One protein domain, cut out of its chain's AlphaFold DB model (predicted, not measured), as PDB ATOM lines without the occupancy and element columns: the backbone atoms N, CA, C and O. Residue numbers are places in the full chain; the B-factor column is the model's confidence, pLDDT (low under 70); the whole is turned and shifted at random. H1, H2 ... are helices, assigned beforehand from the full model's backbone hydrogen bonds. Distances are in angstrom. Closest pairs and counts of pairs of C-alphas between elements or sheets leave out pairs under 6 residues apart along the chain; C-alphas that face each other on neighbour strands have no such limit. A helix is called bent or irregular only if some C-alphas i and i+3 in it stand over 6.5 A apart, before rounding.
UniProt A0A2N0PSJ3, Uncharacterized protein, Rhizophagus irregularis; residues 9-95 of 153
ATOM      1  N   PRO A   9     169.484 139.494 108.344       90.88
ATOM      2  CA  PRO A   9     170.217 139.038 107.176       90.88
ATOM      3  C   PRO A   9     169.232 138.505 106.131       90.88
ATOM      4  O   PRO A   9     168.180 137.946 106.468       90.88
ATOM      5  N   THR A  10     169.593 138.651 104.866       93.00
ATOM      6  CA  THR A  10     168.966 137.922 103.764       93.00
ATOM      7  C   THR A  10     169.136 136.411 103.959       93.00
ATOM      8  O   THR A  10     169.996 135.948 104.715       93.00
ATOM      9  N   ALA A  11     168.316 135.614 103.269       93.00
ATOM     10  CA  ALA A  11     168.427 134.155 103.324       93.00
ATOM     11  C   ALA A  11     169.821 133.667 102.886       93.00
ATOM     12  O   ALA A  11     170.372 132.750 103.490       93.00
ATOM     13  N   GLU A  12     170.409 134.326 101.888       94.38
ATOM     14  CA  GLU A  12     171.758 134.039 101.404       94.38
ATOM     15  C   GLU A  12     172.826 134.340 102.464       94.38
ATOM     16  O   GLU A  12     173.661 133.486 102.769       94.38
ATOM     17  N   GLU A  13     172.785 135.524 103.081       94.25
ATOM     18  CA  GLU A  13     173.718 135.893 104.152       94.25
ATOM     19  C   GLU A  13     173.623 134.928 105.335       94.25
ATOM     20  O   GLU A  13     174.647 134.480 105.854       94.25
ATOM     21  N   LEU A  14     172.403 134.554 105.734       93.94
ATOM     22  CA  LEU A  14     172.184 133.573 106.793       93.94
ATOM     23  C   LEU A  14     172.749 132.196 106.419       93.94
ATOM     24  O   LEU A  14     173.406 131.563 107.247       93.94
ATOM     25  N   GLY A  15     172.535 131.747 105.179       95.12
ATOM     26  CA  GLY A  15     173.097 130.500 104.666       95.12
ATOM     27  C   GLY A  15     174.626 130.492 104.721       95.12
ATOM     28  O   GLY A  15     175.226 129.540 105.218       95.12
ATOM     29  N   ASN A  16     175.258 131.593 104.314       95.19
ATOM     30  CA  ASN A  16     176.711 131.754 104.362       95.19
ATOM     31  C   ASN A  16     177.264 131.728 105.798       95.19
ATOM     32  O   ASN A  16     178.311 131.120 106.040       95.19
ATOM     33  N   ILE A  17     176.562 132.347 106.756       95.19
ATOM     34  CA  ILE A  17     176.919 132.296 108.184       95.19
ATOM     35  C   ILE A  17     176.855 130.852 108.695       95.19
ATOM     36  O   ILE A  17     177.823 130.365 109.281       95.19
ATOM     37  N   MET A  18     175.749 130.150 108.431       95.38
ATOM     38  CA  MET A  18     175.550 128.765 108.875       95.38
ATOM     39  C   MET A  18     176.595 127.816 108.283       95.38
ATOM     40  O   MET A  18     177.149 126.985 109.001       95.38
ATOM     41  N   LEU A  19     176.919 127.973 106.997       95.38
ATOM     42  CA  LEU A  19     177.931 127.166 106.320       95.38
ATOM     43  C   LEU A  19     179.322 127.373 106.937       95.38
ATOM     44  O   LEU A  19     180.035 126.410 107.222       95.38
ATOM     45  N   PHE A  20     179.693 128.632 107.190       96.00
ATOM     46  CA  PHE A  20     180.958 128.964 107.839       96.00
ATOM     47  C   PHE A  20     181.051 128.354 109.243       96.00
ATOM     48  O   PHE A  20     182.073 127.756 109.585       96.00
ATOM     49  N   TRP A  21     179.985 128.453 110.041       95.56
ATOM     50  CA  TRP A  21     179.924 127.856 111.377       95.56
ATOM     51  C   TRP A  21     179.997 126.326 111.337       95.56
ATOM     52  O   TRP A  21     180.701 125.722 112.150       95.56
ATOM     53  N   PHE A  22     179.331 125.694 110.370       95.19
ATOM     54  CA  PHE A  22     179.348 124.245 110.199       95.19
ATOM     55  C   PHE A  22     180.763 123.722 109.925       95.19
ATOM     56  O   PHE A  22     181.261 122.885 110.679       95.19
ATOM     57  N   TYR A  23     181.461 124.257 108.920       95.94
ATOM     58  CA  TYR A  23     182.820 123.798 108.609       95.94
ATOM     59  C   TYR A  23     183.832 124.159 109.704       95.94
ATOM     60  O   TYR A  23     184.695 123.349 110.053       95.94
ATOM     61  N   SER A  24     183.688 125.339 110.314       96.44
ATOM     62  CA  SER A  24     184.532 125.755 111.437       96.44
ATOM     63  C   SER A  24     184.392 124.822 112.640       96.44
ATOM     64  O   SER A  24     185.400 124.383 113.194       96.44
ATOM     65  N   SER A  25     183.160 124.460 113.016       94.94
ATOM     66  CA  SER A  25     182.896 123.561 114.150       94.94
ATOM     67  C   SER A  25     183.366 122.125 113.893       94.94
ATOM     68  O   SER A  25     183.858 121.471 114.812       94.94
ATOM     69  N   LYS A  26     183.325 121.656 112.638       93.75
ATOM     70  CA  LYS A  26     183.934 120.381 112.219       93.75
ATOM     71  C   LYS A  26     185.459 120.376 112.313       93.75
ATOM     72  O   LYS A  26     186.062 119.308 112.308       93.75
ATOM     73  N   GLY A  27     186.087 121.542 112.460       91.94
ATOM     74  CA  GLY A  27     187.533 121.642 112.573       91.94
ATOM     75  C   GLY A  27     188.260 121.613 111.236       91.94
ATOM     76  O   GLY A  27     189.444 121.302 111.241       91.94
ATOM     77  N   ASP A  28     187.574 121.921 110.132       92.81
ATOM     78  CA  ASP A  28     188.187 121.993 108.805       92.81
ATOM     79  C   ASP A  28     189.296 123.057 108.804       92.81
ATOM     80  O   ASP A  28     189.052 124.228 109.127       92.81
ATOM     81  N   GLU A  29     190.518 122.629 108.473       92.38
ATOM     82  CA  GLU A  29     191.739 123.440 108.492       92.38
ATOM     83  C   GLU A  29     191.600 124.706 107.647       92.38
ATOM     84  O   GLU A  29     192.061 125.773 108.058       92.38
ATOM     85  N   LYS A  30     190.882 124.619 106.517       92.50
ATOM     86  CA  LYS A  30     190.645 125.751 105.614       92.50
ATOM     87  C   LYS A  30     189.917 126.899 106.308       92.50
ATOM     88  O   LYS A  30     190.085 128.047 105.912       92.50
ATOM     89  N   TYR A  31     189.108 126.603 107.324       92.69
ATOM     90  CA  TYR A  31     188.252 127.582 107.989       92.69
ATOM     91  C   TYR A  31     188.770 128.020 109.363       92.69
ATOM     92  O   TYR A  31     188.332 129.057 109.853       92.69
ATOM     93  N   GLN A  32     189.714 127.299 109.982       94.19
ATOM     94  CA  GLN A  32     190.146 127.587 111.361       94.19
ATOM     95  C   GLN A  32     190.793 128.969 111.533       94.19
ATOM     96  O   GLN A  32     190.527 129.648 112.527       94.19
ATOM     97  N   GLU A  33     191.618 129.386 110.570       95.56
ATOM     98  CA  GLU A  33     192.304 130.688 110.593       95.56
ATOM     99  C   GLU A  33     191.562 131.778 109.804       95.56
ATOM    100  O   GLU A  33     191.940 132.947 109.856       95.56
ATOM    101  N   VAL A  34     190.485 131.414 109.099       94.12
ATOM    102  CA  VAL A  34     189.636 132.368 108.379       94.12
ATOM    103  C   VAL A  34     188.767 133.121 109.377       94.12
ATOM    104  O   VAL A  34     188.094 132.519 110.214       94.12
ATOM    105  N   GLU A  35     188.758 134.446 109.255       96.12
ATOM    106  CA  GLU A  35     187.900 135.336 110.029       96.12
ATOM    107  C   GLU A  35     186.749 135.832 109.151       96.12
ATOM    108  O   GLU A  35     186.962 136.490 108.130       96.12
ATOM    109  N   LYS A  36     185.517 135.492 109.533       93.88
ATOM    110  CA  LYS A  36     184.292 135.967 108.885       93.88
ATOM    111  C   LYS A  36     183.238 136.247 109.944       93.88
ATOM    112  O   LYS A  36     183.188 135.585 110.975       93.88
ATOM    113  N   PHE A  37     182.382 137.232 109.678       92.44
ATOM    114  CA  PHE A  37     181.267 137.596 110.563       92.44
ATOM    115  C   PHE A  37     181.697 137.933 112.007       92.44
ATOM    116  O   PHE A  37     180.918 137.756 112.938       92.44
ATOM    117  N   GLY A  38     182.933 138.417 112.185       93.69
ATOM    118  CA  GLY A  38     183.489 138.809 113.484       93.69
ATOM    119  C   GLY A  38     184.079 137.671 114.321       93.69
ATOM    120  O   GLY A  38     184.403 137.910 115.479       93.69
ATOM    121  N   TYR A  39     184.223 136.463 113.762       94.88
ATOM    122  CA  TYR A  39     184.792 135.312 114.465       94.88
ATOM    123  C   TYR A  39     185.781 134.545 113.592       94.88
ATOM    124  O   TYR A  39     185.576 134.380 112.383       94.88
ATOM    125  N   LYS A  40     186.825 134.004 114.220       97.19
ATOM    126  CA  LYS A  40     187.704 133.008 113.599       97.19
ATOM    127  C   LYS A  40     187.110 131.613 113.737       97.19
ATOM    128  O   LYS A  40     186.518 131.280 114.764       97.19
ATOM    129  N   GLY A  41     187.326 130.753 112.743       96.19
ATOM    130  CA  GLY A  41     186.790 129.389 112.778       96.19
ATOM    131  C   GLY A  41     187.215 128.588 114.016       96.19
ATOM    132  O   GLY A  41     186.409 127.862 114.597       96.19
ATOM    133  N   LYS A  42     188.446 128.790 114.497       97.00
ATOM    134  CA  LYS A  42     188.935 128.169 115.740       97.00
ATOM    135  C   LYS A  42     188.205 128.625 117.004       97.00
ATOM    136  O   LYS A  42     188.035 127.830 117.925       97.00
ATOM    137  N   GLU A  43     187.747 129.875 117.049       97.38
ATOM    138  CA  GLU A  43     186.951 130.396 118.166       97.38
ATOM    139  C   GLU A  43     185.569 129.746 118.164       97.38
ATOM    140  O   GLU A  43     185.097 129.298 119.204       97.38
ATOM    141  N   ILE A  44     184.966 129.599 116.980       96.19
ATOM    142  CA  ILE A  44     183.705 128.872 116.802       96.19
ATOM    143  C   ILE A  44     183.850 127.433 117.299       96.19
ATOM    144  O   ILE A  44     183.067 126.989 118.136       96.19
ATOM    145  N   LYS A  45     184.886 126.714 116.853       96.25
ATOM    146  CA  LYS A  45     185.157 125.345 117.312       96.25
ATOM    147  C   LYS A  45     185.277 125.261 118.837       96.25
ATOM    148  O   LYS A  45     184.708 124.354 119.442       96.25
ATOM    149  N   ALA A  46     185.991 126.202 119.454       96.06
ATOM    150  CA  ALA A  46     186.148 126.256 120.902       96.06
ATOM    151  C   ALA A  46     184.813 126.505 121.625       96.06
ATOM    152  O   ALA A  46     184.512 125.794 122.581       96.06
ATOM    153  N   MET A  47     183.987 127.442 121.143       94.38
ATOM    154  CA  MET A  47     182.669 127.743 121.723       94.38
ATOM    155  C   MET A  47     181.743 126.520 121.722       94.38
ATOM    156  O   MET A  47     181.173 126.182 122.757       94.38
ATOM    157  N   PHE A  48     181.630 125.814 120.590       90.88
ATOM    158  CA  PHE A  48     180.822 124.588 120.512       90.88
ATOM    159  C   PHE A  48     181.414 123.449 121.355       90.88
ATOM    160  O   PHE A  48     180.675 122.666 121.947       90.88
ATOM    161  N   GLY A  49     182.746 123.367 121.446       91.56
ATOM    162  CA  GLY A  49     183.428 122.410 122.313       91.56
ATOM    163  C   GLY A  49     183.139 122.625 123.800       91.56
ATOM    164  O   GLY A  49     182.996 121.646 124.524       91.56
ATOM    165  N   GLU A  50     183.033 123.874 124.253       92.50
ATOM    166  CA  GLU A  50     182.678 124.201 125.638       92.50
ATOM    167  C   GLU A  50     181.195 123.936 125.921       92.50
ATOM    168  O   GLU A  50     180.870 123.254 126.890       92.50
ATOM    169  N   ALA A  51     180.304 124.348 125.013       87.38
ATOM    170  CA  ALA A  51     178.869 124.085 125.133       87.38
ATOM    171  C   ALA A  51     178.557 122.580 125.231       87.38
ATOM    172  O   ALA A  51     177.732 122.160 126.040       87.38
ATOM    173  N   ASN A  52     179.266 121.745 124.465       84.81
ATOM    174  CA  ASN A  52     179.112 120.290 124.531       84.81
ATOM    175  C   ASN A  52     179.531 119.684 125.882       84.81
ATOM    176  O   ASN A  52     179.088 118.586 126.203       84.81
ATOM    177  N   LYS A  53     180.394 120.351 126.661       86.69
ATOM    178  CA  LYS A  53     180.764 119.902 128.017       86.69
ATOM    179  C   LYS A  53     179.726 120.318 129.054       86.69
ATOM    180  O   LYS A  53     179.518 119.590 130.020       86.69
ATOM    181  N   GLU A  54     179.117 121.489 128.874       78.38
ATOM    182  CA  GLU A  54     178.088 122.016 129.777       78.38
ATOM    183  C   GLU A  54     176.749 121.291 129.628       78.38
ATOM    184  O   GLU A  54     175.993 121.206 130.595       78.38
ATOM    185  N   ILE A  55     176.456 120.740 128.445       73.38
ATOM    186  CA  ILE A  55     175.272 119.911 128.222       73.38
ATOM    187  C   ILE A  55     175.586 118.495 128.728       73.38
ATOM    188  O   ILE A  55     176.301 117.756 128.043       73.38
ATOM    189  N   PRO A  56     175.072 118.059 129.902       64.69
ATOM    190  CA  PRO A  56     175.150 116.653 130.271       64.69
ATOM    191  C   PRO A  56     174.498 115.867 129.141       64.69
ATOM    192  O   PRO A  56     173.423 116.256 128.696       64.69
ATOM    193  N   ASN A  57     175.185 114.827 128.663       66.75
ATOM    194  CA  ASN A  57     174.824 114.008 127.508       66.75
ATOM    195  C   ASN A  57     173.362 113.542 127.636       66.75
ATOM    196  O   ASN A  57     173.072 112.505 128.235       66.75
ATOM    197  N   ILE A  58     172.428 114.379 127.183       63.53
ATOM    198  CA  ILE A  58     171.001 114.129 127.291       63.53
ATOM    199  C   ILE A  58     170.752 112.961 126.367       63.53
ATOM    200  O   ILE A  58     171.072 113.018 125.180       63.53
ATOM    201  N   SER A  59     170.253 111.872 126.945       63.44
ATOM    202  CA  SER A  59     169.905 110.687 126.184       63.44
ATOM    203  C   SER A  59     169.034 111.118 125.008       63.44
ATOM    204  O   SER A  59     167.977 111.719 125.199       63.44
ATOM    205  N   THR A  60     169.478 110.835 123.785       59.69
ATOM    206  CA  THR A  60     168.703 111.101 122.566       59.69
ATOM    207  C   THR A  60     167.467 110.200 122.472       59.69
ATOM    208  O   THR A  60     166.676 110.335 121.541       59.69
ATOM    209  N   LEU A  61     167.287 109.278 123.427       64.94
ATOM    210  CA  LEU A  61     166.049 108.539 123.624       64.94
ATOM    211  C   LEU A  61     165.002 109.458 124.248       64.94
ATOM    212  O   LEU A  61     165.009 109.741 125.445       64.94
ATOM    213  N   TYR A  62     164.072 109.892 123.409       61.12
ATOM    214  CA  TYR A  62     162.812 110.458 123.850       61.12
ATOM    215  C   TYR A  62     161.916 109.313 124.343       61.12
ATOM    216  O   TYR A  62     161.419 108.503 123.565       61.12
ATOM    217  N   GLU A  63     161.696 109.229 125.650       69.81
ATOM    218  CA  GLU A  63     160.645 108.378 126.202       69.81
ATOM    219  C   GLU A  63     159.383 109.225 126.365       69.81
ATOM    220  O   GLU A  63     159.403 110.290 126.991       69.81
ATOM    221  N   LYS A  64     158.272 108.789 125.761       70.50
ATOM    222  CA  LYS A  64     156.977 109.419 126.026       70.50
ATOM    223  C   LYS A  64     156.627 109.120 127.476       70.50
ATOM    224  O   LYS A  64     156.313 107.979 127.792       70.50
ATOM    225  N   ASN A  65     156.663 110.131 128.338       74.31
ATOM    226  CA  ASN A  65     156.131 109.993 129.685       74.31
ATOM    227  C   ASN A  65     154.591 109.939 129.585       74.31
ATOM    228  O   ASN A  65     153.991 110.954 129.220       74.31
ATOM    229  N   PRO A  66     153.946 108.788 129.868       75.50
ATOM    230  CA  PRO A  66     152.492 108.650 129.755       75.50
ATOM    231  C   PRO A  66     151.734 109.555 130.738       75.50
ATOM    232  O   PRO A  66     150.582 109.891 130.486       75.50
ATOM    233  N   ASP A  67     152.399 110.006 131.804       76.50
ATOM    234  CA  ASP A  67     151.848 110.897 132.823       76.50
ATOM    235  C   ASP A  67     152.162 112.381 132.551       76.50
ATOM    236  O   ASP A  67     151.800 113.258 133.341       76.50
ATOM    237  N   ALA A  68     152.850 112.706 131.446       78.19
ATOM    238  CA  ALA A  68     153.144 114.090 131.101       78.19
ATOM    239  C   ALA A  68     151.859 114.843 130.727       78.19
ATOM    240  O   ALA A  68     151.291 114.674 129.648       78.19
ATOM    241  N   ILE A  69     151.438 115.752 131.604       71.88
ATOM    242  CA  ILE A  69     150.392 116.728 131.300       71.88
ATOM    243  C   ILE A  69     151.001 117.779 130.369       71.88
ATOM    244  O   ILE A  69     151.702 118.689 130.813       71.88
ATOM    245  N   TYR A  70     150.739 117.655 129.067       59.28
ATOM    246  CA  TYR A  70     151.169 118.640 128.080       59.28
ATOM    247  C   TYR A  70     150.392 119.943 128.318       59.28
ATOM    248  O   TYR A  70     149.185 120.037 128.087       59.28
ATOM    249  N   THR A  71     151.070 120.962 128.841       54.72
ATOM    250  CA  THR A  71     150.469 122.261 129.176       54.72
ATOM    251  C   THR A  71     150.205 123.133 127.953       54.72
ATOM    252  O   THR A  71     149.927 124.317 128.114       54.72
ATOM    253  N   SER A  72     150.148 122.568 126.740       58.16
ATOM    254  CA  SER A  72     149.640 123.255 125.541       58.16
ATOM    255  C   SER A  72     148.137 123.572 125.611       58.16
ATOM    256  O   SER A  72     147.492 123.782 124.584       58.16
ATOM    257  N   ARG A  73     147.557 123.604 126.817       57.47
ATOM    258  CA  ARG A  73     146.260 124.215 127.075       57.47
ATOM    259  C   ARG A  73     146.327 125.653 126.579       57.47
ATOM    260  O   ARG A  73     147.052 126.456 127.152       57.47
ATOM    261  N   LEU A  74     145.573 125.909 125.508       56.16
ATOM    262  CA  LEU A  74     145.133 127.199 124.980       56.16
ATOM    263  C   LEU A  74     145.813 128.394 125.664       56.16
ATOM    264  O   LEU A  74     145.301 128.935 126.647       56.16
ATOM    265  N   PHE A  75     146.981 128.791 125.154       55.19
ATOM    266  CA  PHE A  75     147.608 130.036 125.574       55.19
ATOM    267  C   PHE A  75     146.651 131.178 125.230       55.19
ATOM    268  O   PHE A  75     146.534 131.599 124.083       55.19
ATOM    269  N   THR A  76     145.928 131.677 126.227       55.91
ATOM    270  CA  THR A  76     145.149 132.898 126.066       55.91
ATOM    271  C   THR A  76     146.121 134.062 126.203       55.91
ATOM    272  O   THR A  76     146.456 134.505 127.298       55.91
ATOM    273  N   PHE A  77     146.598 134.577 125.071       64.62
ATOM    274  CA  PHE A  77     147.531 135.713 124.991       64.62
ATOM    275  C   PHE A  77     146.911 137.063 125.402       64.62
ATOM    276  O   PHE A  77     147.411 138.124 125.041       64.62
ATOM    277  N   SER A  78     145.828 137.030 126.177       65.12
ATOM    278  CA  SER A  78     145.036 138.188 126.602       65.12
ATOM    279  C   SER A  78     145.838 139.230 127.389       65.12
ATOM    280  O   SER A  78     145.487 140.406 127.369       65.12
ATOM    281  N   ASN A  79     146.937 138.817 128.028       69.56
ATOM    282  CA  ASN A  79     147.800 139.685 128.831       69.56
ATOM    283  C   ASN A  79     149.085 140.133 128.110       69.56
ATOM    284  O   ASN A  79     149.919 140.793 128.728       69.56
ATOM    285  N   LEU A  80     149.293 139.768 126.839       74.25
ATOM    286  CA  LEU A  80     150.476 140.203 126.097       74.25
ATOM    287  C   LEU A  80     150.233 141.560 125.430       74.25
ATOM    288  O   LEU A  80     149.198 141.803 124.811       74.25
ATOM    289  N   THR A  81     151.221 142.448 125.519       73.31
ATOM    290  CA  THR A  81     151.250 143.682 124.726       73.31
ATOM    291  C   THR A  81     151.230 143.361 123.235       73.31
ATOM    292  O   THR A  81     151.869 142.402 122.797       73.31
ATOM    293  N   LYS A  82     150.530 144.193 122.453       69.75
ATOM    294  CA  LYS A  82     150.460 144.047 120.994       69.75
ATOM    295  C   LYS A  82     151.870 143.907 120.412       69.75
ATOM    296  O   LYS A  82     152.739 144.713 120.756       69.75
ATOM    297  N   PRO A  83     152.109 142.917 119.538       69.25
ATOM    298  CA  PRO A  83     153.421 142.753 118.946       69.25
ATOM    299  C   PRO A  83     153.747 143.982 118.086       69.25
ATOM    300  O   PRO A  83     152.864 144.612 117.500       69.25
ATOM    301  N   VAL A  84     155.026 144.354 118.030       69.75
ATOM    302  CA  VAL A  84     155.489 145.587 117.361       69.75
ATOM    303  C   VAL A  84     155.172 145.581 115.858       69.75
ATOM    304  O   VAL A  84     154.976 146.631 115.262       69.75
ATOM    305  N   ASN A  85     155.043 144.400 115.253       61.75
ATOM    306  CA  ASN A  85     154.619 144.194 113.867       61.75
ATOM    307  C   ASN A  85     153.098 143.987 113.713       61.75
ATOM    308  O   ASN A  85     152.658 143.507 112.670       61.75
ATOM    309  N   SER A  86     152.298 144.313 114.734       64.56
ATOM    310  CA  SER A  86     150.849 144.076 114.719       64.56
ATOM    311  C   SER A  86     150.152 144.718 113.529       64.56
ATOM    312  O   SER A  86     149.264 144.074 112.995       64.56
ATOM    313  N   SER A  87     150.581 145.899 113.067       65.00
ATOM    314  CA  SER A  87     149.987 146.557 111.893       65.00
ATOM    315  C   SER A  87     150.097 145.711 110.620       65.00
ATOM    316  O   SER A  87     149.124 145.597 109.890       65.00
ATOM    317  N   ILE A  88     151.240 145.052 110.402       65.00
ATOM    318  CA  ILE A  88     151.476 144.178 109.239       65.00
ATOM    319  C   ILE A  88     150.673 142.876 109.371       65.00
ATOM    320  O   ILE A  88     150.163 142.352 108.387       65.00
ATOM    321  N   ILE A  89     150.555 142.349 110.595       60.34
ATOM    322  CA  ILE A  89     149.817 141.109 110.861       60.34
ATOM    323  C   ILE A  89     148.306 141.325 110.720       60.34
ATOM    324  O   ILE A  89     147.627 140.457 110.185       60.34
ATOM    325  N   THR A  90     147.764 142.458 111.183       58.84
ATOM    326  CA  THR A  90     146.330 142.743 111.046       58.84
ATOM    327  C   THR A  90     145.900 142.826 109.594       58.84
ATOM    328  O   THR A  90     144.835 142.313 109.287       58.84
ATOM    329  N   ASP A  91     146.712 143.398 108.708       61.12
ATOM    330  CA  ASP A  91     146.379 143.462 107.281       61.12
ATOM    331  C   ASP A  91     146.345 142.050 106.668       61.12
ATOM    332  O   ASP A  91     145.398 141.700 105.977       61.12
ATOM    333  N   TYR A  92     147.299 141.188 107.041       57.16
ATOM    334  CA  TYR A  92     147.348 139.783 106.610       57.16
ATOM    335  C   TYR A  92     146.183 138.920 107.132       57.16
ATOM    336  O   TYR A  92     145.780 137.964 106.476       57.16
ATOM    337  N   LEU A  93     145.674 139.211 108.335       61.44
ATOM    338  CA  LEU A  93     144.573 138.465 108.964       61.44
ATOM    339  C   LEU A  93     143.183 139.004 108.591       61.44
ATOM    340  O   LEU A  93     142.204 138.262 108.673       61.44
ATOM    341  N   ASN A  94     143.095 140.285 108.224       55.78
ATOM    342  CA  ASN A  94     141.852 140.958 107.841       55.78
ATOM    343  C   ASN A  94     141.557 140.874 106.337       55.78
ATOM    344  O   ASN A  94     140.492 141.329 105.923       55.78
ATOM    345  N   ASP A  95     142.445 140.290 105.528       55.50
ATOM    346  CA  ASP A  95     142.097 139.870 104.171       55.50
ATOM    347  C   ASP A  95     141.029 138.767 104.261       55.50
ATOM    348  O   ASP A  95     141.319 137.576 104.416       55.50
TER     349      ASP A  95
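What this domain is: This is residues 9 to 95 of the 153 residues of an uncharacterized protein of Rhizophagus irregularis (UniProt A0A2N0PSJ3). Two helices, H1 and H3, make a corner with the short H2 packed at it, and from the free end of H3 a long arm without named elements, residues 55 to 85, arches away to H4, which touches no helix. The 87 printed residues hold four named helices, in the order H1, H2, H3, H4, and no named strand; the class is all helix, with 43 residues, under half, in named elements. The whole is extended, with a radius of gyration of the C-alphas of 21.0 A, and flat, spanning 51 by 41 by 20 A.

Where its parts are: Find C-alpha 11 at (168.427, 134.155, 103.324); from there H1, the longest helix, runs 22.6 A through residues 11 to 26. H2 is residues 29 to 32. Look next at H3, residues 41 to 54, 20.5 A long, which ends at C-alpha 54 at (178.088, 122.016, 129.777). H4, residues 86 to 94, runs 11.7 A to C-alpha 94 at (141.852, 140.958, 107.841).

How they stand to each other: Start at residues 20 to 26 of H1, which alone touch H3; the closest C-alphas, of Ser 25 and Lys 45, are 4.3 A apart. Their lines stand at 72 degrees, only just about perpendicular. H1 touches H2 with residues 20 to 24 alone, closest at the C-alphas of Ser 24 and Tyr 31, 5.4 A. H3 touches H2 with residues 41 to 42 alone, closest at the C-alphas of Gln 32 and Gly 41, 4.1 A. Between H2 and H3, residues 35 to 36 pair with residues 39 to 40, antiparallel. H4 is apart from H1, H2 and H3. Every O i to N i+4 pair is within hydrogen-bond range in H1 and H4, and 9 of 10 in H3; H2 is too short for such a pair.

The domain as a whole: The C-alphas farthest apart, of Glu 29 and Asn 94, are 52.9 A from each other. The printed part has no cut. The link from H3 to H4 is long, and residues 50 to 95 stand free. Look for pLDDT under 70 at residues 56 to 63, 70 to 79 and 82 to 95; the mean of the printed part is 80.0.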